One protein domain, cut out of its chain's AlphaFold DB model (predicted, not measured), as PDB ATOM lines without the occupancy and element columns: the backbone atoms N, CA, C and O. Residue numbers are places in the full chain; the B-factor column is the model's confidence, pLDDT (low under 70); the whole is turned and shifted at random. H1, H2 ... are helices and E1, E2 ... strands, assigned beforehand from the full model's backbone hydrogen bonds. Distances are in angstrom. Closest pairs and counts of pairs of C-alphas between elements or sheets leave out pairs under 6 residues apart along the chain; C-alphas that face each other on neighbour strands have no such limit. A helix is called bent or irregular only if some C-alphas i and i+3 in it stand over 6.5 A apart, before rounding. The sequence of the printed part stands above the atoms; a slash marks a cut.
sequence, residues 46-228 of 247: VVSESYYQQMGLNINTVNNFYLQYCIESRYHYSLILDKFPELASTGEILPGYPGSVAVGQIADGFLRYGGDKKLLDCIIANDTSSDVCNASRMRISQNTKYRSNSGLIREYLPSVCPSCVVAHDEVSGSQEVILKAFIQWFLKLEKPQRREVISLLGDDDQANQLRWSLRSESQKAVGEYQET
ATOM      1  N   VAL A  46     112.342 103.243 123.090       86.81
ATOM      2  CA  VAL A  46     112.944 104.175 124.063       86.81
ATOM      3  C   VAL A  46     111.905 105.044 124.778       86.81
ATOM      4  O   VAL A  46     112.144 105.517 125.888       86.81
ATOM      5  N   VAL A  47     110.745 105.271 124.158       84.81
ATOM      6  CA  VAL A  47     109.651 106.052 124.759       84.81
ATOM      7  C   VAL A  47     108.636 105.187 125.512       84.81
ATOM      8  O   VAL A  47     107.717 105.720 126.129       84.81
ATOM      9  N   SER A  48     108.770 103.861 125.438       86.25
ATOM     10  CA  SER A  48     107.792 102.913 125.958       86.25
ATOM     11  C   SER A  48     108.137 102.497 127.383       86.25
ATOM     12  O   SER A  48     109.172 101.892 127.640       86.25
ATOM     13  N   GLU A  49     107.232 102.743 128.330       86.56
ATOM     14  CA  GLU A  49     107.397 102.254 129.704       86.56
ATOM     15  C   GLU A  49     107.480 100.718 129.742       86.56
ATOM     16  O   GLU A  49     108.343 100.148 130.408       86.56
ATOM     17  N   SER A  50     106.640 100.043 128.947       87.38
ATOM     18  CA  SER A  50     106.626  98.577 128.856       87.38
ATOM     19  C   SER A  50     107.967  97.992 128.397       87.38
ATOM     20  O   SER A  50     108.353  96.919 128.861       87.38
ATOM     21  N   TYR A  51     108.719  98.722 127.562       88.62
ATOM     22  CA  TYR A  51     110.057  98.328 127.120       88.62
ATOM     23  C   TYR A  51     111.060  98.260 128.277       88.62
ATOM     24  O   TYR A  51     111.943  97.404 128.286       88.62
ATOM     25  N   TYR A  52     110.919  99.130 129.271       87.75
ATOM     26  CA  TYR A  52     111.763  99.128 130.460       87.75
ATOM     27  C   TYR A  52     111.268  98.139 131.518       87.75
ATOM     28  O   TYR A  52     112.073  97.436 132.132       87.75
ATOM     29  N   GLN A  53     109.950  97.994 131.655       88.19
ATOM     30  CA  GLN A  53     109.339  97.032 132.571       88.19
ATOM     31  C   GLN A  53     109.702  95.575 132.236       88.19
ATOM     32  O   GLN A  53     109.970  94.807 133.157       88.19
ATOM     33  N   GLN A  54     109.792  95.192 130.954       88.56
ATOM     34  CA  GLN A  54     110.242  93.838 130.559       88.56
ATOM     35  C   GLN A  54     111.678  93.519 131.014       88.56
ATOM     36  O   GLN A  54     112.024  92.355 131.182       88.56
ATOM     37  N   MET A  55     112.505  94.543 131.244       89.75
ATOM     38  CA  MET A  55     113.861  94.403 131.787       89.75
ATOM     39  C   MET A  55     113.888  94.485 133.324       89.75
ATOM     40  O   MET A  55     114.955  94.433 133.929       89.75
ATOM     41  N   GLY A  56     112.732  94.662 133.972       87.50
ATOM     42  CA  GLY A  56     112.634  94.923 135.408       87.50
ATOM     43  C   GLY A  56     113.144  96.309 135.815       87.50
ATOM     44  O   GLY A  56     113.500  96.510 136.977       87.50
ATOM     45  N   LEU A  57     113.208  97.256 134.874       85.62
ATOM     46  CA  LEU A  57     113.689  98.615 135.106       85.62
ATOM     47  C   LEU A  57     112.509  99.574 135.299       85.62
ATOM     48  O   LEU A  57     111.564  99.583 134.515       85.62
ATOM     49  N   ASN A  58     112.586 100.410 136.334       81.06
ATOM     50  CA  ASN A  58     111.590 101.444 136.616       81.06
ATOM     51  C   ASN A  58     112.112 102.800 136.118       81.06
ATOM     52  O   ASN A  58     112.888 103.465 136.809       81.06
ATOM     53  N   ILE A  59     111.770 103.150 134.875       75.94
ATOM     54  CA  ILE A  59     112.284 104.332 134.172       75.94
ATOM     55  C   ILE A  59     111.109 105.140 133.654       75.94
ATOM     56  O   ILE A  59     110.393 104.713 132.754       75.94
ATOM     57  N   ASN A  60     110.965 106.344 134.202       67.19
ATOM     58  CA  ASN A  60     109.786 107.182 133.978       67.19
ATOM     59  C   ASN A  60     110.121 108.440 133.161       67.19
ATOM     60  O   ASN A  60     109.256 109.277 132.914       67.19
ATOM     61  N   THR A  61     111.385 108.602 132.759       63.34
ATOM     62  CA  THR A  61     111.880 109.776 132.033       63.34
ATOM     63  C   THR A  61     112.659 109.369 130.794       63.34
ATOM     64  O   THR A  61     113.702 108.719 130.864       63.34
ATOM     65  N   VAL A  62     112.153 109.814 129.648       65.25
ATOM     66  CA  VAL A  62     112.749 109.611 128.330       65.25
ATOM     67  C   VAL A  62     113.696 110.767 128.021       65.25
ATOM     68  O   VAL A  62     113.363 111.932 128.239       65.25
ATOM     69  N   ASN A  63     114.875 110.457 127.486       70.38
ATOM     70  CA  ASN A  63     115.848 111.449 127.043       70.38
ATOM     71  C   ASN A  63     116.248 111.178 125.583       70.38
ATOM     72  O   ASN A  63     116.507 110.031 125.227       70.38
ATOM     73  N   ASN A  64     116.365 112.221 124.752       71.88
ATOM     74  CA  ASN A  64     116.861 112.116 123.371       71.88
ATOM     75  C   ASN A  64     118.228 111.416 123.272       71.88
ATOM     76  O   ASN A  64     118.499 110.755 122.271       71.88
ATOM     77  N   PHE A  65     119.067 111.503 124.310       78.88
ATOM     78  CA  PHE A  65     120.315 110.743 124.370       78.88
ATOM     79  C   PHE A  65     120.081 109.225 124.285       78.88
ATOM     80  O   PHE A  65     120.850 108.535 123.625       78.88
ATOM     81  N   TYR A  66     119.006 108.693 124.878       85.50
ATOM     82  CA  TYR A  66     118.688 107.259 124.812       85.50
ATOM     83  C   TYR A  66     118.342 106.807 123.397       85.50
ATOM     84  O   TYR A  66     118.717 105.711 122.996       85.50
ATOM     85  N   LEU A  67     117.688 107.671 122.619       89.31
ATOM     86  CA  LEU A  67     117.362 107.371 121.230       89.31
ATOM     87  C   LEU A  67     118.628 107.261 120.374       89.31
ATOM     88  O   LEU A  67     118.767 106.309 119.614       89.31
ATOM     89  N   GLN A  68     119.571 108.193 120.539       91.19
ATOM     90  CA  GLN A  68     120.848 108.165 119.820       91.19
ATOM     91  C   GLN A  68     121.664 106.915 120.164       91.19
ATOM     92  O   GLN A  68     122.116 106.221 119.258       91.19
ATOM     93  N   TYR A  69     121.787 106.585 121.455       91.06
ATOM     94  CA  TYR A  69     122.491 105.375 121.893       91.06
ATOM     95  C   TYR A  69     121.815 104.090 121.411       91.06
ATOM     96  O   TYR A  69     122.512 103.153 121.016       91.06
ATOM     97  N   CYS A  70     120.480 104.045 121.411       94.00
ATOM     98  CA  CYS A  70     119.742 102.907 120.875       94.00
ATOM     99  C   CYS A  70     120.045 102.715 119.388       94.00
ATOM    100  O   CYS A  70     120.391 101.606 118.977       94.00
ATOM    101  N   ILE A  71     119.975 103.794 118.597       95.62
ATOM    102  CA  ILE A  71     120.256 103.752 117.159       95.62
ATOM    103  C   ILE A  71     121.703 103.322 116.914       95.62
ATOM    104  O   ILE A  71     121.917 102.380 116.157       95.62
ATOM    105  N   GLU A  72     122.679 103.932 117.597       95.31
ATOM    106  CA  GLU A  72     124.099 103.562 117.485       95.31
ATOM    107  C   GLU A  72     124.297 102.066 117.774       95.31
ATOM    108  O   GLU A  72     124.871 101.345 116.960       95.31
ATOM    109  N   SER A  73     123.770 101.576 118.900       96.00
ATOM    110  CA  SER A  73     123.995 100.202 119.362       96.00
ATOM    111  C   SER A  73     123.308  99.163 118.472       96.00
ATOM    112  O   SER A  73     123.924  98.155 118.114       96.00
ATOM    113  N   ARG A  74     122.048  99.397 118.077       97.19
ATOM    114  CA  ARG A  74     121.295  98.482 117.200       97.19
ATOM    115  C   ARG A  74     121.808  98.503 115.766       97.19
ATOM    116  O   ARG A  74     121.848  97.448 115.133       97.19
ATOM    117  N   TYR A  75     122.231  99.660 115.259       97.38
ATOM    118  CA  TYR A  75     122.864  99.747 113.946       97.38
ATOM    119  C   TYR A  75     124.216  99.026 113.966       97.38
ATOM    120  O   TYR A  75     124.441  98.161 113.128       97.38
ATOM    121  N   HIS A  76     125.059  99.258 114.982       96.94
ATOM    122  CA  HIS A  76     126.313  98.520 115.182       96.94
ATOM    123  C   HIS A  76     126.092  97.000 115.229       96.94
ATOM    124  O   HIS A  76     126.783  96.248 114.546       96.94
ATOM    125  N   TYR A  77     125.095  96.542 115.995       97.75
ATOM    126  CA  TYR A  77     124.727  95.125 116.042       97.75
ATOM    127  C   TYR A  77     124.304  94.588 114.668       97.75
ATOM    128  O   TYR A  77     124.731  93.507 114.265       97.75
ATOM    129  N   SER A  78     123.511  95.362 113.925       97.31
ATOM    130  CA  SER A  78     123.061  94.991 112.582       97.31
ATOM    131  C   SER A  78     124.228  94.875 111.602       97.31
ATOM    132  O   SER A  78     124.258  93.925 110.829       97.31
ATOM    133  N   LEU A  79     125.223  95.769 111.670       95.81
ATOM    134  CA  LEU A  79     126.437  95.671 110.850       95.81
ATOM    135  C   LEU A  79     127.263  94.423 111.169       95.81
ATOM    136  O   LEU A  79     127.805  93.790 110.265       95.81
ATOM    137  N   ILE A  80     127.365  94.057 112.450       96.12
ATOM    138  CA  ILE A  80     128.047  92.824 112.853       96.12
ATOM    139  C   ILE A  80     127.344  91.613 112.246       96.12
ATOM    140  O   ILE A  80     128.018  90.750 111.692       96.12
ATOM    141  N   LEU A  81     126.013  91.554 112.319       96.38
ATOM    142  CA  LEU A  81     125.248  90.443 111.750       96.38
ATOM    143  C   LEU A  81     125.251  90.432 110.218       96.38
ATOM    144  O   LEU A  81     125.233  89.358 109.632       96.38
ATOM    145  N   ASP A  82     125.303  91.591 109.565       94.75
ATOM    146  CA  ASP A  82     125.448  91.674 108.108       94.75
ATOM    147  C   ASP A  82     126.813  91.124 107.659       94.75
ATOM    148  O   ASP A  82     126.910  90.370 106.692       94.75
ATOM    149  N   LYS A  83     127.872  91.431 108.419       93.31
ATOM    150  CA  LYS A  83     129.238  90.986 108.119       93.31
ATOM    151  C   LYS A  83     129.538  89.549 108.542       93.31
ATOM    152  O   LYS A  83     130.358  88.894 107.902       93.31
ATOM    153  N   PHE A  84     128.897  89.073 109.607       94.88
ATOM    154  CA  PHE A  84     129.057  87.727 110.161       94.88
ATOM    155  C   PHE A  84     127.684  87.066 110.388       94.88
ATOM    156  O   PHE A  84     127.266  86.885 111.539       94.88
ATOM    157  N   PRO A  85     126.957  86.697 109.314       93.94
ATOM    158  CA  PRO A  85     125.577  86.216 109.422       93.94
ATOM    159  C   PRO A  85     125.428  84.942 110.251       93.94
ATOM    160  O   PRO A  85     124.413  84.753 110.924       93.94
ATOM    161  N   GLU A  86     126.447  84.079 110.250       92.62
ATOM    162  CA  GLU A  86     126.423  82.821 110.997       92.62
ATOM    163  C   GLU A  86     126.278  83.042 112.506       92.62
ATOM    164  O   GLU A  86     125.650  82.214 113.172       92.62
ATOM    165  N   LEU A  87     126.751  84.180 113.044       92.69
ATOM    166  CA  LEU A  87     126.637  84.509 114.469       92.69
ATOM    167  C   LEU A  87     125.191  84.459 114.966       92.69
ATOM    168  O   LEU A  87     124.965  84.028 116.095       92.69
ATOM    169  N   ALA A  88     124.209  84.815 114.134       91.56
ATOM    170  CA  ALA A  88     122.795  84.758 114.507       91.56
ATOM    171  C   ALA A  88     122.304  83.331 114.835       91.56
ATOM    172  O   ALA A  88     121.293  83.169 115.514       91.56
ATOM    173  N   SER A  89     123.019  82.298 114.376       90.62
ATOM    174  CA  SER A  89     122.658  80.881 114.534       90.62
ATOM    175  C   SER A  89     123.514  80.119 115.554       90.62
ATOM    176  O   SER A  89     123.324  78.924 115.761       90.62
ATOM    177  N   THR A  90     124.436  80.804 116.232       91.94
ATOM    178  CA  THR A  90     125.422  80.184 117.140       91.94
ATOM    179  C   THR A  90     124.899  79.877 118.548       91.94
ATOM    180  O   THR A  90     125.657  79.426 119.409       91.94
ATOM    181  N   GLY A  91     123.609  80.099 118.805       94.75
ATOM    182  CA  GLY A  91     122.980  79.848 120.098       94.75
ATOM    183  C   GLY A  91     123.335  80.885 121.168       94.75
ATOM    184  O   GLY A  91     123.651  82.040 120.878       94.75
ATOM    185  N   GLU A  92     123.243  80.470 122.428       97.31
ATOM    186  CA  GLU A  92     123.294  81.358 123.591       97.31
ATOM    187  C   GLU A  92     124.497  81.061 124.497       97.31
ATOM    188  O   GLU A  92     124.899  79.904 124.652       97.31
ATOM    189  N   ILE A  93     125.064  82.106 125.114       97.12
ATOM    190  CA  ILE A  93     126.108  81.959 126.143       97.12
ATOM    191  C   ILE A  93     125.484  81.586 127.492       97.12
ATOM    192  O   ILE A  93     126.043  80.794 128.244       97.12
ATOM    193  N   LEU A  94     124.298  82.125 127.770       96.25
ATOM    194  CA  LEU A  94     123.452  81.880 128.937       96.25
ATOM    195  C   LEU A  94     121.996  81.867 128.451       96.25
ATOM    196  O   LEU A  94     121.723  82.530 127.453       96.25
ATOM    197  N   PRO A  95     121.059  81.180 129.129       95.75
ATOM    198  CA  PRO A  95     119.650  81.193 128.738       95.75
ATOM    199  C   PRO A  95     119.120  82.618 128.519       95.75
ATOM    200  O   PRO A  95     119.205  83.453 129.416       95.75
ATOM    201  N   GLY A  96     118.608  82.910 127.321       94.38
ATOM    202  CA  GLY A  96     118.108  84.240 126.951       94.38
ATOM    203  C   GLY A  96     119.188  85.285 126.631       94.38
ATOM    204  O   GLY A  96     118.858  86.462 126.464       94.38
ATOM    205  N   TYR A  97     120.458  84.873 126.528       95.81
ATOM    206  CA  TYR A  97     121.601  85.717 126.177       95.81
ATOM    207  C   TYR A  97     122.357  85.153 124.958       95.81
ATOM    208  O   TYR A  97     123.288  84.351 125.108       95.81
ATOM    209  N   PRO A  98     121.999  85.579 123.731       97.19
ATOM    210  CA  PRO A  98     122.629  85.106 122.503       97.19
ATOM    211  C   PRO A  98     124.127  85.420 122.435       97.19
ATOM    212  O   PRO A  98     124.570  86.510 122.812       97.19
ATOM    213  N   GLY A  99     124.907  84.490 121.879       96.94
ATOM    214  CA  GLY A  99     126.348  84.674 121.700       96.94
ATOM    215  C   GLY A  99     126.693  85.842 120.781       96.94
ATOM    216  O   GLY A  99     127.616  86.600 121.075       96.94
ATOM    217  N   SER A 100     125.896  86.077 119.738       97.19
ATOM    218  CA  SER A 100     126.038  87.241 118.855       97.19
ATOM    219  C   SER A 100     125.943  88.573 119.606       97.19
ATOM    220  O   SER A 100     126.701  89.500 119.318       97.19
ATOM    221  N   VAL A 101     125.047  88.675 120.593       97.19
ATOM    222  CA  VAL A 101     124.882  89.884 121.413       97.19
ATOM    223  C   VAL A 101     126.106  90.086 122.304       97.19
ATOM    224  O   VAL A 101     126.625  91.199 122.376       97.19
ATOM    225  N   ALA A 102     126.613  89.017 122.927       96.56
ATOM    226  CA  ALA A 102     127.842  89.075 123.719       96.56
ATOM    227  C   ALA A 102     129.055  89.491 122.866       96.56
ATOM    228  O   ALA A 102     129.837  90.343 123.283       96.56
ATOM    229  N   VAL A 103     129.177  88.963 121.642       97.19
ATOM    230  CA  VAL A 103     130.206  89.387 120.676       97.19
ATOM    231  C   VAL A 103     130.082  90.881 120.365       97.19
ATOM    232  O   VAL A 103     131.077  91.600 120.453       97.19
ATOM    233  N   GLY A 104     128.875  91.368 120.058       96.19
ATOM    234  CA  GLY A 104     128.638  92.787 119.776       96.19
ATOM    235  C   GLY A 104     129.005  93.707 120.941       96.19
ATOM    236  O   GLY A 104     129.651  94.736 120.738       96.19
ATOM    237  N   GLN A 105     128.672  93.297 122.164       94.44
ATOM    238  CA  GLN A 105     129.000  94.042 123.374       94.44
ATOM    239  C   GLN A 105     130.507  94.098 123.637       94.44
ATOM    240  O   GLN A 105     131.037  95.172 123.919       94.44
ATOM    241  N   ILE A 106     131.215  92.969 123.525       94.44
ATOM    242  CA  ILE A 106     132.673  92.940 123.710       94.44
ATOM    243  C   ILE A 106     133.357  93.795 122.633       94.44
ATOM    244  O   ILE A 106     134.271  94.559 122.948       94.44
ATOM    245  N   ALA A 107     132.895  93.712 121.378       94.44
ATOM    246  CA  ALA A 107     133.426  94.502 120.270       94.44
ATOM    247  C   ALA A 107     133.296  96.016 120.519       94.44
ATOM    248  O   ALA A 107     134.283  96.743 120.379       94.44
ATOM    249  N   ASP A 108     132.115  96.485 120.944       91.25
ATOM    250  CA  ASP A 108     131.889  97.893 121.307       91.25
ATOM    251  C   ASP A 108     132.728  98.299 122.536       91.25
ATOM    252  O   ASP A 108     133.417  99.329 122.534       91.25
ATOM    253  N   GLY A 109     132.766  97.439 123.559       88.81
ATOM    254  CA  GLY A 109     133.526  97.655 124.789       88.81
ATOM    255  C   GLY A 109     135.033  97.813 124.558       88.81
ATOM    256  O   GLY A 109     135.658  98.701 125.149       88.81
ATOM    257  N   PHE A 110     135.633  97.012 123.672       88.12
ATOM    258  CA  PHE A 110     137.061  97.108 123.348       88.12
ATOM    259  C   PHE A 110     137.461  98.428 122.681       88.12
ATOM    260  O   PHE A 110     138.619  98.831 122.793       88.12
ATOM    261  N   LEU A 111     136.534  99.119 122.016       82.44
ATOM    262  CA  LEU A 111     136.798 100.439 121.440       82.44
ATOM    263  C   LEU A 111     136.587 101.571 122.444       82.44
ATOM    264  O   LEU A 111     137.329 102.548 122.430       82.44
ATOM    265  N   ARG A 112     135.548 101.488 123.286       74.19
ATOM    266  CA  ARG A 112     135.118 102.598 124.162       74.19
ATOM    267  C   ARG A 112     136.131 102.984 125.226       74.19
ATOM    268  O   ARG A 112     136.186 104.149 125.600       74.19
ATOM    269  N   TYR A 113     136.921 102.036 125.699       67.56
ATOM    270  CA  TYR A 113     137.618 102.203 126.969       67.56
ATOM    271  C   TYR A 113     139.127 101.917 126.892       67.56
ATOM    272  O   TYR A 113     139.773 101.820 127.934       67.56
ATOM    273  N   GLY A 114     139.680 101.780 125.680       62.75
ATOM    274  CA  GLY A 114     141.111 101.555 125.444       62.75
ATOM    275  C   GLY A 114     141.691 100.305 126.130       62.75
ATOM    276  O   GLY A 114     140.963  99.480 126.688       62.75
ATOM    277  N   GLY A 115     143.019 100.176 126.085       66.50
ATOM    278  CA  GLY A 115     143.777  99.144 126.803       66.50
ATOM    279  C   GLY A 115     144.015  97.836 126.042       66.50
ATOM    280  O   GLY A 115     143.594  97.670 124.892       66.50
ATOM    281  N   ASP A 116     144.723  96.932 126.722       72.94
ATOM    282  CA  ASP A 116     145.061  95.596 126.238       72.94
ATOM    283  C   ASP A 116     143.787  94.803 125.948       72.94
ATOM    284  O   ASP A 116     142.961  94.555 126.826       72.94
ATOM    285  N   LYS A 117     143.645  94.397 124.694       78.81
ATOM    286  CA  LYS A 117     142.677  93.396 124.266       78.81
ATOM    287  C   LYS A 117     143.480  92.100 124.344       78.81
ATOM    288  O   LYS A 117     144.559  92.041 123.767       78.81
ATOM    289  N   LYS A 118     143.082  91.185 125.227       85.25
ATOM    290  CA  LYS A 118     143.752  89.892 125.481       85.25
ATOM    291  C   LYS A 118     142.711  88.784 125.553       85.25
ATOM    292  O   LYS A 118     142.753  87.909 126.419       85.25
ATOM    293  N   LEU A 119     141.690  88.867 124.696       92.69
ATOM    294  CA  LEU A 119     140.585  87.910 124.742       92.69
ATOM    295  C   LEU A 119     141.074  86.511 124.387       92.69
ATOM    296  O   LEU A 119     140.687  85.550 125.048       92.69
ATOM    297  N   LEU A 120     141.940  86.404 123.378       93.31
ATOM    298  CA  LEU A 120     142.481  85.118 122.960       93.31
ATOM    299  C   LEU A 120     143.355  84.504 124.058       93.31
ATOM    300  O   LEU A 120     143.158  83.340 124.398       93.31
ATOM    301  N   ASP A 121     144.239  85.294 124.668       94.31
ATOM    302  CA  ASP A 121     145.064  84.832 125.788       94.31
ATOM    303  C   ASP A 121     144.206  84.417 126.990       94.31
ATOM    304  O   ASP A 121     144.472  83.401 127.626       94.31
ATOM    305  N   CYS A 122     143.128  85.154 127.271       94.94
ATOM    306  CA  CYS A 122     142.164  84.793 128.303       94.94
ATOM    307  C   CYS A 122     141.452  83.460 128.004       94.94
ATOM    308  O   CYS A 122     141.316  82.614 128.891       94.94
ATOM    309  N   ILE A 123     141.033  83.237 126.752       95.44
ATOM    310  CA  ILE A 123     140.440  81.964 126.314       95.44
ATOM    311  C   ILE A 123     141.450  80.818 126.475       95.44
ATOM    312  O   ILE A 123     141.071  79.743 126.934       95.44
ATOM    313  N   ILE A 124     142.721  81.040 126.120       94.56
ATOM    314  CA  ILE A 124     143.799  80.046 126.247       94.56
ATOM    315  C   ILE A 124     144.080  79.726 127.716       94.56
ATOM    316  O   ILE A 124     144.210  78.553 128.067       94.56
ATOM    317  N   ALA A 125     144.151  80.747 128.573       94.31
ATOM    318  CA  ALA A 125     144.353  80.573 130.007       94.31
ATOM    319  C   ALA A 125     143.203  79.784 130.646       94.31
ATOM    320  O   ALA A 125     143.433  79.013 131.575       94.31
ATOM    321  N   ASN A 126     141.974  79.966 130.139       90.69
ATOM    322  CA  ASN A 126     140.753  79.316 130.622       90.69
ATOM    323  C   ASN A 126     140.545  79.457 132.148       90.69
ATOM    324  O   ASN A 126     139.878  78.647 132.792       90.69
ATOM    325  N   ASP A 127     141.109  80.518 132.717       93.56
ATOM    326  CA  ASP A 127     140.941  80.942 134.096       93.56
ATOM    327  C   ASP A 127     140.446  82.384 134.069       93.56
ATOM    328  O   ASP A 127     141.219  83.336 133.939       93.56
ATOM    329  N   THR A 128     139.129  82.548 134.189       92.31
ATOM    330  CA  THR A 128     138.482  83.860 134.131       92.31
ATOM    331  C   THR A 128     138.851  84.766 135.292       92.31
ATOM    332  O   THR A 128     138.527  85.944 135.209       92.31
ATOM    333  N   SER A 129     139.497  84.259 136.349       92.38
ATOM    334  CA  SER A 129     139.964  85.044 137.501       92.38
ATOM    335  C   SER A 129     141.370  85.628 137.297       92.38
ATOM    336  O   SER A 129     141.708  86.644 137.903       92.38
ATOM    337  N   SER A 130     142.137  85.093 136.344       93.06
ATOM    338  CA  SER A 130     143.497  85.542 136.037       93.06
ATOM    339  C   SER A 130     143.587  87.001 135.555       93.06
ATOM    340  O   SER A 130     142.639  87.566 134.997       93.06
ATOM    341  N   ASP A 131     144.763  87.611 135.723       92.00
ATOM    342  CA  ASP A 131     145.029  88.994 135.296       92.00
ATOM    343  C   ASP A 131     144.912  89.178 133.781       92.00
ATOM    344  O   ASP A 131     144.450  90.219 133.307       92.00
ATOM    345  N   VAL A 132     145.260  88.148 133.002       93.06
ATOM    346  CA  VAL A 132     145.150  88.182 131.537       93.06
ATOM    347  C   VAL A 132     143.696  88.316 131.068       93.06
ATOM    348  O   VAL A 132     143.429  88.922 130.033       93.06
ATOM    349  N   CYS A 133     142.739  87.849 131.874       93.38
ATOM    350  CA  CYS A 133     141.309  87.984 131.613       93.38
ATOM    351  C   CYS A 133     140.703  89.312 132.081       93.38
ATOM    352  O   CYS A 133     139.525  89.563 131.814       93.38
ATOM    353  N   ASN A 134     141.464  90.179 132.759       91.38
ATOM    354  CA  ASN A 134     140.907  91.372 133.391       91.38
ATOM    355  C   ASN A 134     140.222  92.317 132.393       91.38
ATOM    356  O   ASN A 134     139.110  92.783 132.637       91.38
ATOM    357  N   ALA A 135     140.850  92.554 131.240       89.19
ATOM    358  CA  ALA A 135     140.266  93.390 130.198       89.19
ATOM    359  C   ALA A 135     138.955  92.797 129.660       89.19
ATOM    360  O   ALA A 135     137.955  93.506 129.562       89.19
ATOM    361  N   SER A 136     138.939  91.493 129.375       92.12
ATOM    362  CA  SER A 136     137.760  90.779 128.875       92.12
ATOM    363  C   SER A 136     136.601  90.817 129.871       92.12
ATOM    364  O   SER A 136     135.470  91.091 129.472       92.12
ATOM    365  N   ARG A 137     136.879  90.632 131.172       92.19
ATOM    366  CA  ARG A 137     135.879  90.767 132.244       92.19
ATOM    367  C   ARG A 137     135.222  92.148 132.218       92.19
ATOM    368  O   ARG A 137     134.005  92.239 132.106       92.19
ATOM    369  N   MET A 138     136.031  93.209 132.206       88.94
ATOM    370  CA  MET A 138     135.531  94.587 132.196       88.94
ATOM    371  C   MET A 138     134.776  94.970 130.913       88.94
ATOM    372  O   MET A 138     134.078  95.982 130.902       88.94
ATOM    373  N   ARG A 139     134.954  94.237 129.801       89.38
ATOM    374  CA  ARG A 139     134.242  94.512 128.537       89.38
ATOM    375  C   ARG A 139     132.949  93.734 128.393       89.38
ATOM    376  O   ARG A 139     132.049  94.210 127.708       89.38
ATOM    377  N   ILE A 140     132.847  92.569 129.027       90.88
ATOM    378  CA  ILE A 140     131.642  91.748 128.938       90.88
ATOM    379  C   ILE A 140     130.584  92.139 129.978       90.88
ATOM    380  O   ILE A 140     129.400  91.943 129.732       90.88
ATOM    381  N   SER A 141     130.975  92.705 131.126       90.25
ATOM    382  CA  SER A 141     130.041  93.226 132.134       90.25
ATOM    383  C   SER A 141     130.738  94.158 133.139       90.25
ATOM    384  O   SER A 141     131.951  94.100 133.314       90.25
ATOM    385  N   GLN A 142     129.965  95.002 133.833       84.19
ATOM    386  CA  GLN A 142     130.439  95.917 134.885       84.19
ATOM    387  C   GLN A 142     130.260  95.375 136.315       84.19
ATOM    388  O   GLN A 142     130.282  96.141 137.281       84.19
ATOM    389  N   ASN A 143     130.042  94.066 136.482       88.50
ATOM    390  CA  ASN A 143     129.840  93.450 137.799       88.50
ATOM    391  C   ASN A 143     128.676  94.066 138.606       88.50
ATOM    392  O   ASN A 143     128.712  94.117 139.834       88.50
ATOM    393  N   THR A 144     127.668  94.595 137.909       89.25
ATOM    394  CA  THR A 144     126.560  95.355 138.499       89.25
ATOM    395  C   THR A 144     125.267  95.017 137.779       89.25
ATOM    396  O   THR A 144     125.234  95.014 136.556       89.25
ATOM    397  N   LYS A 145     124.186  94.781 138.524       90.56
ATOM    398  CA  LYS A 145     122.847  94.565 137.960       90.56
ATOM    399  C   LYS A 145     122.297  95.843 137.320       90.56
ATOM    400  O   LYS A 145     122.343  96.901 137.951       90.56
ATOM    401  N   TYR A 146     121.663  95.733 136.156       89.00
ATOM    402  CA  TYR A 146     120.989  96.863 135.506       89.00
ATOM    403  C   TYR A 146     119.861  97.422 136.376       89.00
ATOM    404  O   TYR A 146     119.765  98.636 136.559       89.00
ATOM    405  N   ARG A 147     119.059  96.560 137.018       86.25
ATOM    406  CA  ARG A 147     117.978  97.014 137.921       86.25
ATOM    407  C   ARG A 147     118.463  97.775 139.153       86.25
ATOM    408  O   ARG A 147     117.688  98.493 139.775       86.25
ATOM    409  N   SER A 148     119.730  97.606 139.524       83.94
ATOM    410  CA  SER A 148     120.340  98.292 140.666       83.94
ATOM    411  C   SER A 148     121.029  99.600 140.273       83.94
ATOM    412  O   SER A 148     121.418 100.358 141.157       83.94
ATOM    413  N   ASN A 149     121.173  99.881 138.975       78.94
ATOM    414  CA  ASN A 149     121.814 101.086 138.470       78.94
ATOM    415  C   ASN A 149     121.150 101.546 137.164       78.94
ATOM    416  O   ASN A 149     121.558 101.175 136.062       78.94
ATOM    417  N   SER A 150     120.159 102.429 137.290       67.38
ATOM    418  CA  SER A 150     119.472 103.033 136.144       67.38
ATOM    419  C   SER A 150     120.399 103.871 135.249       67.38
ATOM    420  O   SER A 150     120.036 104.185 134.123       67.38
ATOM    421  N   GLY A 151     121.627 104.197 135.666       70.50
ATOM    422  CA  GLY A 151     122.618 104.818 134.780       70.50
ATOM    423  C   GLY A 151     123.027 103.926 133.599       70.50
ATOM    424  O   GLY A 151     123.402 104.444 132.546       70.50
ATOM    425  N   LEU A 152     122.890 102.602 133.738       72.00
ATOM    426  CA  LEU A 152     123.334 101.614 132.751       72.00
ATOM    427  C   LEU A 152     122.355 101.435 131.574       72.00
ATOM    428  O   LEU A 152     122.635 100.696 130.640       72.00
ATOM    429  N   ILE A 153     121.225 102.151 131.541       73.69
ATOM    430  CA  ILE A 153     120.261 102.104 130.416       73.69
ATOM    431  C   ILE A 153     120.906 102.519 129.087       73.69
ATOM    432  O   ILE A 153     120.462 102.112 128.017       73.69
ATOM    433  N   ARG A 154     121.955 103.345 129.153       77.00
ATOM    434  CA  ARG A 154     122.699 103.847 127.987       77.00
ATOM    435  C   ARG A 154     123.674 102.825 127.405       77.00
ATOM    436  O   ARG A 154     124.440 103.163 126.507       77.00
ATOM    437  N   GLU A 155     123.705 101.616 127.949       83.88
ATOM    438  CA  GLU A 155     124.617 100.583 127.498       83.88
ATOM    439  C   GLU A 155     124.100  99.826 126.280       83.88
ATOM    440  O   GLU A 155     122.945  99.931 125.854       83.88
ATOM    441  N   TYR A 156     125.010  99.037 125.719       91.12
ATOM    442  CA  TYR A 156     124.769  98.228 124.540       91.12
ATOM    443  C   TYR A 156     123.640  97.210 124.764       91.12
ATOM    444  O   TYR A 156     122.729  97.094 123.943       91.12
ATOM    445  N   LEU A 157     123.669  96.506 125.903       92.19
ATOM    446  CA  LEU A 157     122.773  95.382 126.170       92.19
ATOM    447  C   LEU A 157     121.296  95.799 126.267       92.19
ATOM    448  O   LEU A 157     120.497  95.227 125.522       92.19
ATOM    449  N   PRO A 158     120.912  96.827 127.061       91.44
ATOM    450  CA  PRO A 158     119.524  97.282 127.114       91.44
ATOM    451  C   PRO A 158     119.003  97.792 125.780       91.44
ATOM    452  O   PRO A 158     117.798  97.772 125.572       91.44
ATOM    453  N   SER A 159     119.876  98.263 124.886       92.06
ATOM    454  CA  SER A 159     119.484  98.719 123.553       92.06
ATOM    455  C   SER A 159     119.262  97.546 122.600       92.06
ATOM    456  O   SER A 159     118.278  97.539 121.871       92.06
ATOM    457  N   VAL A 160     120.160  96.561 122.584       94.94
ATOM    458  CA  VAL A 160     120.180  95.493 121.568       94.94
ATOM    459  C   VAL A 160     119.337  94.283 121.962       94.94
ATOM    460  O   VAL A 160     118.699  93.678 121.104       94.94
ATOM    461  N   CYS A 161     119.329  93.921 123.243       93.88
ATOM    462  CA  CYS A 161     118.684  92.708 123.727       93.88
ATOM    463  C   CYS A 161     118.095  92.916 125.134       93.88
ATOM    464  O   CYS A 161     118.743  92.605 126.136       93.88
ATOM    465  N   PRO A 162     116.845  93.403 125.233       89.81
ATOM    466  CA  PRO A 162     116.174  93.591 126.518       89.81
ATOM    467  C   PRO A 162     116.082  92.309 127.355       89.81
ATOM    468  O   PRO A 162     116.322  92.339 128.558       89.81
ATOM    469  N   SER A 163     115.814  91.153 126.739       90.00
ATOM    470  CA  SER A 163     115.792  89.869 127.456       90.00
ATOM    471  C   SER A 163     117.156  89.499 128.047       90.00
ATOM    472  O   SER A 163     117.220  88.917 129.128       90.00
ATOM    473  N   CYS A 164     118.252  89.898 127.394       93.94
ATOM    474  CA  CYS A 164     119.600  89.656 127.894       93.94
ATOM    475  C   CYS A 164     119.880  90.427 129.186       93.94
ATOM    476  O   CYS A 164     120.693  89.976 129.985       93.94
ATOM    477  N   VAL A 165     119.210  91.562 129.425       93.38
ATOM    478  CA  VAL A 165     119.315  92.294 130.698       93.38
ATOM    479  C   VAL A 165     118.799  91.442 131.857       93.38
ATOM    480  O   VAL A 165     119.415  91.417 132.922       93.38
ATOM    481  N   VAL A 166     117.720  90.687 131.640       92.25
ATOM    482  CA  VAL A 166     117.181  89.762 132.646       92.25
ATOM    483  C   VAL A 166     118.175  88.629 132.905       92.25
ATOM    484  O   VAL A 166     118.574  88.433 134.052       92.25
ATOM    485  N   ALA A 167     118.656  87.961 131.850       93.56
ATOM    486  CA  ALA A 167     119.655  86.891 131.955       93.56
ATOM    487  C   ALA A 167     120.956  87.362 132.640       93.56
ATOM    488  O   ALA A 167     121.537  86.669 133.476       93.56
ATOM    489  N   HIS A 168     121.398  88.580 132.328       93.50
ATOM    490  CA  HIS A 168     122.533  89.230 132.972       93.50
ATOM    491  C   HIS A 168     122.290  89.439 134.478       93.50
ATOM    492  O   HIS A 168     123.141  89.117 135.309       93.50
ATOM    493  N   ASP A 169     121.118  89.947 134.859       93.88
ATOM    494  CA  ASP A 169     120.780  90.241 136.252       93.88
ATOM    495  C   ASP A 169     120.486  88.991 137.105       93.88
ATOM    496  O   ASP A 169     120.598  89.069 138.339       93.88
ATOM    497  N   GLU A 170     120.142  87.855 136.484       93.19
ATOM    498  CA  GLU A 170     120.000  86.538 137.129       93.19
ATOM    499  C   GLU A 170     121.330  86.048 137.704       93.19
ATOM    500  O   GLU A 170     121.400  85.655 138.870       93.19
ATOM    501  N   VAL A 171     122.420  86.198 136.947       92.19
ATOM    502  CA  VAL A 171     123.791  85.950 137.432       92.19
ATOM    503  C   VAL A 171     124.373  87.151 138.182       92.19
ATOM    504  O   VAL A 171     125.582  87.277 138.371       92.19
ATOM    505  N   SER A 172     123.503  88.054 138.631       89.50
ATOM    506  CA  SER A 172     123.844  89.268 139.367       89.50
ATOM    507  C   SER A 172     124.800  90.223 138.657       89.50
ATOM    508  O   SER A 172     125.471  91.014 139.314       89.50
ATOM    509  N   GLY A 173     124.840  90.169 137.327       85.88
ATOM    510  CA  GLY A 173     125.787  90.914 136.513       85.88
ATOM    511  C   GLY A 173     127.232  90.470 136.702       85.88
ATOM    512  O   GLY A 173     128.129  91.248 136.423       85.88
ATOM    513  N   SER A 174     127.484  89.256 137.204       93.00
ATOM    514  CA  SER A 174     128.843  88.773 137.452       93.00
ATOM    515  C   SER A 174     129.645  88.680 136.154       93.00
ATOM    516  O   SER A 174     129.408  87.810 135.312       93.00
ATOM    517  N   GLN A 175     130.658  89.538 136.031       93.88
ATOM    518  CA  GLN A 175     131.566  89.537 134.883       93.88
ATOM    519  C   GLN A 175     132.301  88.200 134.710       93.88
ATOM    520  O   GLN A 175     132.543  87.777 133.584       93.88
ATOM    521  N   GLU A 176     132.622  87.502 135.803       94.56
ATOM    522  CA  GLU A 176     133.301  86.204 135.749       94.56
ATOM    523  C   GLU A 176     132.381  85.102 135.231       94.56
ATOM    524  O   GLU A 176     132.785  84.331 134.362       94.56
ATOM    525  N   VAL A 177     131.139  85.041 135.723       96.50
ATOM    526  CA  VAL A 177     130.162  84.037 135.277       96.50
ATOM    527  C   VAL A 177     129.853  84.222 133.795       96.50
ATOM    528  O   VAL A 177     129.881  83.249 133.041       96.50
ATOM    529  N   ILE A 178     129.621  85.463 133.363       96.81
ATOM    530  CA  ILE A 178     129.297  85.776 131.968       96.81
ATOM    531  C   ILE A 178     130.508  85.511 131.063       96.81
ATOM    532  O   ILE A 178     130.356  84.884 130.016       96.81
ATOM    533  N   LEU A 179     131.725  85.896 131.473       96.69
ATOM    534  CA  LEU A 179     132.940  85.596 130.706       96.69
ATOM    535  C   LEU A 179     133.179  84.090 130.587       96.69
ATOM    536  O   LEU A 179     133.506  83.597 129.511       96.69
ATOM    537  N   LYS A 180     132.990  83.339 131.674       97.38
ATOM    538  CA  LYS A 180     133.147  81.881 131.665       97.38
ATOM    539  C   LYS A 180     132.150  81.227 130.715       97.38
ATOM    540  O   LYS A 180     132.529  80.348 129.945       97.38
ATOM    541  N   ALA A 181     130.901  81.681 130.743       97.69
ATOM    542  CA  ALA A 181     129.856  81.227 129.838       97.69
ATOM    543  C   ALA A 181     130.195  81.543 128.370       97.69
ATOM    544  O   ALA A 181     130.092  80.670 127.508       97.69
ATOM    545  N   PHE A 182     130.709  82.748 128.101       97.81
ATOM    546  CA  PHE A 182     131.208  83.136 126.784       97.81
ATOM    547  C   PHE A 182     132.351  82.235 126.298       97.81
ATOM    548  O   PHE A 182     132.292  81.738 125.177       97.81
ATOM    549  N   ILE A 183     133.364  81.963 127.128       97.81
ATOM    550  CA  ILE A 183     134.483  81.077 126.760       97.81
ATOM    551  C   ILE A 183     133.967  79.664 126.459       97.81
ATOM    552  O   ILE A 183     134.332  79.071 125.445       97.81
ATOM    553  N   GLN A 184     133.078  79.126 127.297       97.94
ATOM    554  CA  GLN A 184     132.491  77.799 127.086       97.94
ATOM    555  C   GLN A 184     131.671  77.714 125.798       97.94
ATOM    556  O   GLN A 184     131.741  76.705 125.097       97.94
ATOM    557  N   TRP A 185     130.897  78.751 125.486       98.12
ATOM    558  CA  TRP A 185     130.176  78.870 124.223       98.12
ATOM    559  C   TRP A 185     131.144  78.942 123.039       98.12
ATOM    560  O   TRP A 185     131.042  78.133 122.119       98.12
ATOM    561  N   PHE A 186     132.150  79.817 123.102       97.75
ATOM    562  CA  PHE A 186     133.142  79.994 122.042       97.75
ATOM    563  C   PHE A 186     133.871  78.686 121.714       97.75
ATOM    564  O   PHE A 186     134.066  78.354 120.547       97.75
ATOM    565  N   LEU A 187     134.245  77.903 122.729       97.19
ATOM    566  CA  LEU A 187     134.937  76.625 122.541       97.19
ATOM    567  C   LEU A 187     134.067  75.542 121.880       97.19
ATOM    568  O   LEU A 187     134.625  74.616 121.287       97.19
ATOM    569  N   LYS A 188     132.734  75.658 121.951       97.31
ATOM    570  CA  LYS A 188     131.785  74.752 121.282       97.31
ATOM    571  C   LYS A 188     131.562  75.095 119.809       97.31
ATOM    572  O   LYS A 188     131.071  74.243 119.076       97.31
ATOM    573  N   LEU A 189     131.920  76.304 119.379       97.25
ATOM    574  CA  LEU A 189     131.768  76.729 117.992       97.25
ATOM    575  C   LEU A 189     132.687  75.942 117.051       97.25
ATOM    576  O   LEU A 189     133.821  75.551 117.387       97.25
ATOM    577  N   GLU A 190     132.229  75.783 115.814       96.50
ATOM    578  CA  GLU A 190     133.054  75.213 114.761       96.50
ATOM    579  C   GLU A 190     134.281  76.093 114.487       96.50
ATOM    580  O   GLU A 190     134.336  77.284 114.809       96.50
ATOM    581  N   LYS A 191     135.332  75.503 113.908       95.81
ATOM    582  CA  LYS A 191     136.577  76.240 113.633       95.81
ATOM    583  C   LYS A 191     136.363  77.495 112.764       95.81
ATOM    584  O   LYS A 191     136.990  78.500 113.094       95.81
ATOM    585  N   PRO A 192     135.535  77.482 111.696       95.06
ATOM    586  CA  PRO A 192     135.259  78.688 110.911       95.06
ATOM    587  C   PRO A 192     134.601  79.789 111.749       95.06
ATOM    588  O   PRO A 192     135.127  80.895 111.811       95.06
ATOM    589  N   GLN A 193     133.563  79.449 112.513       95.50
ATOM    590  CA  GLN A 193     132.844  80.381 113.389       95.50
ATOM    591  C   GLN A 193     133.758  81.016 114.445       95.50
ATOM    592  O   GLN A 193     133.720  82.223 114.679       95.50
ATOM    593  N   ARG A 194     134.661  80.231 115.053       96.44
ATOM    594  CA  ARG A 194     135.670  80.783 115.974       96.44
ATOM    595  C   ARG A 194     136.590  81.790 115.296       96.44
ATOM    596  O   ARG A 194     136.932  82.796 115.910       96.44
ATOM    597  N   ARG A 195     137.006  81.532 114.052       94.50
ATOM    598  CA  ARG A 195     137.854  82.466 113.295       94.50
ATOM    599  C   ARG A 195     137.122  83.765 112.999       94.50
ATOM    600  O   ARG A 195     137.741  84.812 113.117       94.50
ATOM    601  N   GLU A 196     135.834  83.714 112.678       94.56
ATOM    602  CA  GLU A 196     135.021  84.918 112.482       94.56
ATOM    603  C   GLU A 196     134.940  85.756 113.758       94.56
ATOM    604  O   GLU A 196     135.271  86.942 113.735       94.56
ATOM    605  N   VAL A 197     134.618  85.127 114.894       95.69
ATOM    606  CA  VAL A 197     134.592  85.810 116.196       95.69
ATOM    607  C   VAL A 197     135.950  86.444 116.509       95.69
ATOM    608  O   VAL A 197     136.002  87.608 116.896       95.69
ATOM    609  N   ILE A 198     137.060  85.729 116.299       95.31
ATOM    610  CA  ILE A 198     138.407  86.273 116.537       95.31
ATOM    611  C   ILE A 198     138.785  87.348 115.513       95.31
ATOM    612  O   ILE A 198     139.446  88.308 115.885       95.31
ATOM    613  N   SER A 199     138.309  87.288 114.270       94.69
ATOM    614  CA  SER A 199     138.537  88.367 113.297       94.69
ATOM    615  C   SER A 199     137.894  89.694 113.722       94.69
ATOM    616  O   SER A 199     138.329  90.758 113.288       94.69
ATOM    617  N   LEU A 200     136.870  89.641 114.584       95.00
ATOM    618  CA  LEU A 200     136.223  90.817 115.161       95.00
ATOM    619  C   LEU A 200     136.721  91.153 116.568       95.00
ATOM    620  O   LEU A 200     136.762  92.329 116.910       95.00
ATOM    621  N   LEU A 201     137.058  90.169 117.403       94.62
ATOM    622  CA  LEU A 201     137.392  90.360 118.824       94.62
ATOM    623  C   LEU A 201     138.876  90.191 119.153       94.62
ATOM    624  O   LEU A 201     139.273  90.449 120.284       94.62
ATOM    625  N   GLY A 202     139.681  89.774 118.181       91.88
ATOM    626  CA  GLY A 202     141.112  89.562 118.326       91.88
ATOM    627  C   GLY A 202     141.891  90.852 118.545       91.88
ATOM    628  O   GLY A 202     141.375  91.970 118.417       91.88
ATOM    629  N   ASP A 203     143.160  90.675 118.875       89.00
ATOM    630  CA  ASP A 203     144.007  91.753 119.379       89.00
ATOM    631  C   ASP A 203     144.822  92.419 118.258       89.00
ATOM    632  O   ASP A 203     145.388  93.496 118.453       89.00
ATOM    633  N   ASP A 204     144.817  91.813 117.066       89.31
ATOM    634  CA  ASP A 204     145.521  92.296 115.884       89.31
ATOM    635  C   ASP A 204     144.934  93.593 115.293       89.31
ATOM    636  O   ASP A 204     143.811  94.030 115.584       89.31
ATOM    637  N   ASP A 205     145.734  94.235 114.442       88.62
ATOM    638  CA  ASP A 205     145.382  95.502 113.803       88.62
ATOM    639  C   ASP A 205     144.164  95.387 112.883       88.62
ATOM    640  O   ASP A 205     143.402  96.347 112.775       88.62
ATOM    641  N   GLN A 206     143.934  94.231 112.256       90.81
ATOM    642  CA  GLN A 206     142.791  94.038 111.361       90.81
ATOM    643  C   GLN A 206     141.484  94.010 112.155       90.81
ATOM    644  O   GLN A 206     140.530  94.701 111.795       90.81
ATOM    645  N   ALA A 207     141.453  93.292 113.274       91.88
ATOM    646  CA  ALA A 207     140.323  93.266 114.190       91.88
ATOM    647  C   ALA A 207     140.083  94.652 114.812       91.88
ATOM    648  O   ALA A 207     138.939  95.102 114.920       91.88
ATOM    649  N   ASN A 208     141.150  95.383 115.162       89.94
ATOM    650  CA  ASN A 208     141.051  96.772 115.623       89.94
ATOM    651  C   ASN A 208     140.431  97.692 114.561       89.94
ATOM    652  O   ASN A 208     139.485  98.419 114.872       89.94
ATOM    653  N   GLN A 209     140.939  97.661 113.328       90.94
ATOM    654  CA  GLN A 209     140.425  98.456 112.211       90.94
ATOM    655  C   GLN A 209     138.972  98.111 111.899       90.94
ATOM    656  O   GLN A 209     138.161  99.009 111.680       90.94
ATOM    657  N   LEU A 210     138.624  96.822 111.933       92.75
ATOM    658  CA  LEU A 210     137.264  96.374 111.688       92.75
ATOM    659  C   LEU A 210     136.296  96.930 112.733       92.75
ATOM    660  O   LEU A 210     135.294  97.545 112.370       92.75
ATOM    661  N   ARG A 211     136.612  96.764 114.022       93.06
ATOM    662  CA  ARG A 211     135.813  97.333 115.114       93.06
ATOM    663  C   ARG A 211     135.645  98.846 114.929       93.06
ATOM    664  O   ARG A 211     134.524  99.349 114.974       93.06
ATOM    665  N   TRP A 212     136.735  99.568 114.653       91.94
ATOM    666  CA  TRP A 212     136.688 101.011 114.397       91.94
ATOM    667  C   TRP A 212     135.790 101.386 113.220       91.94
ATOM    668  O   TRP A 212     135.015 102.330 113.339       91.94
ATOM    669  N   SER A 213     135.863 100.647 112.113       92.69
ATOM    670  CA  SER A 213     135.016 100.878 110.941       92.69
ATOM    671  C   SER A 213     133.537 100.712 111.284       92.69
ATOM    672  O   SER A 213     132.744 101.599 110.979       92.69
ATOM    673  N   LEU A 214     133.173  99.614 111.957       94.12
ATOM    674  CA  LEU A 214     131.789  99.331 112.354       94.12
ATOM    675  C   LEU A 214     131.238 100.425 113.272       94.12
ATOM    676  O   LEU A 214     130.121 100.904 113.081       94.12
ATOM    677  N   ARG A 215     132.041 100.865 114.245       92.31
ATOM    678  CA  ARG A 215     131.647 101.937 115.160       92.31
ATOM    679  C   ARG A 215     131.566 103.302 114.484       92.31
ATOM    680  O   ARG A 215     130.657 104.076 114.766       92.31
ATOM    681  N   SER A 216     132.525 103.626 113.622       92.31
ATOM    682  CA  SER A 216     132.510 104.893 112.891       92.31
ATOM    683  C   SER A 216     131.263 104.984 112.019       92.31
ATOM    684  O   SER A 216     130.585 106.008 112.030       92.31
ATOM    685  N   GLU A 217     130.906 103.897 111.334       94.44
ATOM    686  CA  GLU A 217     129.682 103.846 110.544       94.44
ATOM    687  C   GLU A 217     128.425 103.960 111.418       94.44
ATOM    688  O   GLU A 217     127.541 104.749 111.093       94.44
ATOM    689  N   SER A 218     128.351 103.273 112.566       95.00
ATOM    690  CA  SER A 218     127.195 103.405 113.466       95.00
ATOM    691  C   SER A 218     127.035 104.815 114.037       95.00
ATOM    692  O   SER A 218     125.913 105.279 114.224       95.00
ATOM    693  N   GLN A 219     128.137 105.529 114.279       93.56
ATOM    694  CA  GLN A 219     128.108 106.933 114.702       93.56
ATOM    695  C   GLN A 219     127.659 107.862 113.573       93.56
ATOM    696  O   GLN A 219     126.811 108.727 113.792       93.56
ATOM    697  N   LYS A 220     128.167 107.652 112.352       94.19
ATOM    698  CA  LYS A 220     127.692 108.370 111.163       94.19
ATOM    699  C   LYS A 220     126.198 108.138 110.925       94.19
ATOM    700  O   LYS A 220     125.492 109.085 110.601       94.19
ATOM    701  N   ALA A 221     125.701 106.921 111.150       94.19
ATOM    702  CA  ALA A 221     124.283 106.591 111.024       94.19
ATOM    703  C   ALA A 221     123.399 107.406 111.986       94.19
ATOM    704  O   ALA A 221     122.311 107.838 111.607       94.19
ATOM    705  N   VAL A 222     123.872 107.683 113.208       94.31
ATOM    706  CA  VAL A 222     123.175 108.597 114.131       94.31
ATOM    707  C   VAL A 222     123.136 110.022 113.574       94.31
ATOM    708  O   VAL A 222     122.078 110.649 113.627       94.31
ATOM    709  N   GLY A 223     124.254 110.517 113.030       93.44
ATOM    710  CA  GLY A 223     124.323 111.841 112.400       93.44
ATOM    711  C   GLY A 223     123.365 111.970 111.215       93.44
ATOM    712  O   GLY A 223     122.528 112.865 111.191       93.44
ATOM    713  N   GLU A 224     123.387 111.003 110.299       93.94
ATOM    714  CA  GLU A 224     122.480 110.956 109.145       93.94
ATOM    715  C   GLU A 224     121.002 110.900 109.572       93.94
ATOM    716  O   GLU A 224     120.146 111.563 108.980       93.94
ATOM    717  N   TYR A 225     120.682 110.151 110.633       92.69
ATOM    718  CA  TYR A 225     119.335 110.139 111.202       92.69
ATOM    719  C   TYR A 225     118.922 111.516 111.748       92.69
ATOM    720  O   TYR A 225     117.796 111.953 111.501       92.69
ATOM    721  N   GLN A 226     119.811 112.204 112.470       91.88
ATOM    722  CA  GLN A 226     119.548 113.544 113.004       91.88
ATOM    723  C   GLN A 226     119.329 114.557 111.879       91.88
ATOM    724  O   GLN A 226     118.296 115.223 111.859       91.88
ATOM    725  N   GLU A 227     120.244 114.612 110.910       91.31
ATOM    726  CA  GLU A 227     120.159 115.517 109.760       91.31
ATOM    727  C   GLU A 227     118.888 115.265 108.943       91.31
ATOM    728  O   GLU A 227     118.164 116.196 108.578       91.31
ATOM    729  N   THR A 228     118.563 113.993 108.690       89.00
ATOM    730  CA  THR A 228     117.333 113.628 107.986       89.00
ATOM    731  C   THR A 228     116.096 114.062 108.765       89.00
ATOM    732  O   THR A 228     115.172 114.618 108.167       89.00
TER     733      THR A 228
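AT A GLANCE: This is residues 46 to 228 of the 247 residues of an uncharacterized protein of Sphaerospermopsis reniformis (UniProt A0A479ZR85). A compact globule of crossed helices is built round one core helix, H4, with other helices packed round it. The two longest helices, H2 and H12, cross on one side of H4; H5, H6, H10 and H11 lie toward one end of the longest axis, and H7, H8 and H9 toward the other, with the small H1 far out at that end. The printed part has 183 residues, with twelve named helices and one named strand, in the order H1, H2, H3, E1, H4 to H12; the class is mostly helix. E1 pairs with no named strand. The whole is compact and rounded, with a radius of gyration of the C-alphas of 15.9 A and spans of 44 by 36 by 30 A.

HOW THE PARTS SIT: Start at H1, residues 49 to 53, which touches no helix. Next comes H2, residues 64 to 83, then H3, residues 85 to 89. In E1, residues 92 to 94, look for a short antiparallel pairing with residues 97 to 98. Now you reach the hub, H4, residues 99 to 112, touching seven helices. It touches H2 at a steep tilt of 62 degrees, opposite ways, the closest C-alphas being those of Tyr 77 and Gly 104, 5.9 A apart. It only just touches H3, with 3 pairs of C-alphas within 8 A, the closest those of Leu 87 and Ser 100 at 5.2 A. H5, residues 119 to 125, touches H6, residues 131 to 140, the closest C-alphas, of Cys 122 and Cys 133, being 4.7 A apart. H6 touches H4 about perpendicular, at 74 degrees, with the C-alphas of Gly 109 and Arg 139 closest at 4.9 A. H7, residues 150 to 154, and H8, residues 156 to 160, both touch H2, H8 with the C-alphas of Cys 70 and Ser 159 closest at 5.0 A, H7 with those of Tyr 66 and Arg 154 at 6.1 A. H9, residues 162 to 170, touches H8 only at the corner, the C-alphas of Pro 158 and Val 165 being closest at 6.1 A. H10, residues 175 to 188, touches H6 about perpendicular, at 86 degrees, closest at the C-alphas of Arg 137 and Gln 175, 5.2 A. H11, residues 191 to 201, touches H4 at a shallow tilt of 28 degrees, the same way, closest at the C-alphas of Ala 107 and Leu 201, 5.9 A. Last, H12, residues 205 to 228, touches H2 with its residues 214 to 222 alone, at a steep tilt of 47 degrees, opposite ways; the C-alphas of Glu 72 and Ser 218 are closest at 5.1 A. Every O i to N i+4 pair is within hydrogen-bond range in H1, H2, H5, H8, H10, H11 and H12, against 9 of 10 in H4, 4 of 6 in H6, 4 of 5 in H9, 0 of 1 in H3 and 0 of 1 in H7; of the O i to N i+3 pairs, 2 of 2 are in range in H3 and 1 of 2 in H7.

IN THESE COORDINATES: Find C-alpha 49 at (107.397, 102.254, 129.704), where H1 begins. H2 runs 28.8 A from C-alpha 64 at (116.861, 112.116, 123.371). H4 and H10 each measure 20.1 A, H6 and H11 each 15.1 A. H6 is irregular, with C-alphas 132 and 135 7.3 A apart, and H7 only just, with C-alphas 151 and 154 6.9 A apart. H12 runs 33.9 A, to C-alpha 228 at (117.333, 113.628, 107.986).

THE WHOLE: The two C-alphas farthest apart, of Ala 125 and Thr 228, are 48.0 A apart. The printed part has no cut, and no link is long. The mean pLDDT of the printed part is 90.5; look for values under 70 at residues 60 to 62, 113 to 115 and 150.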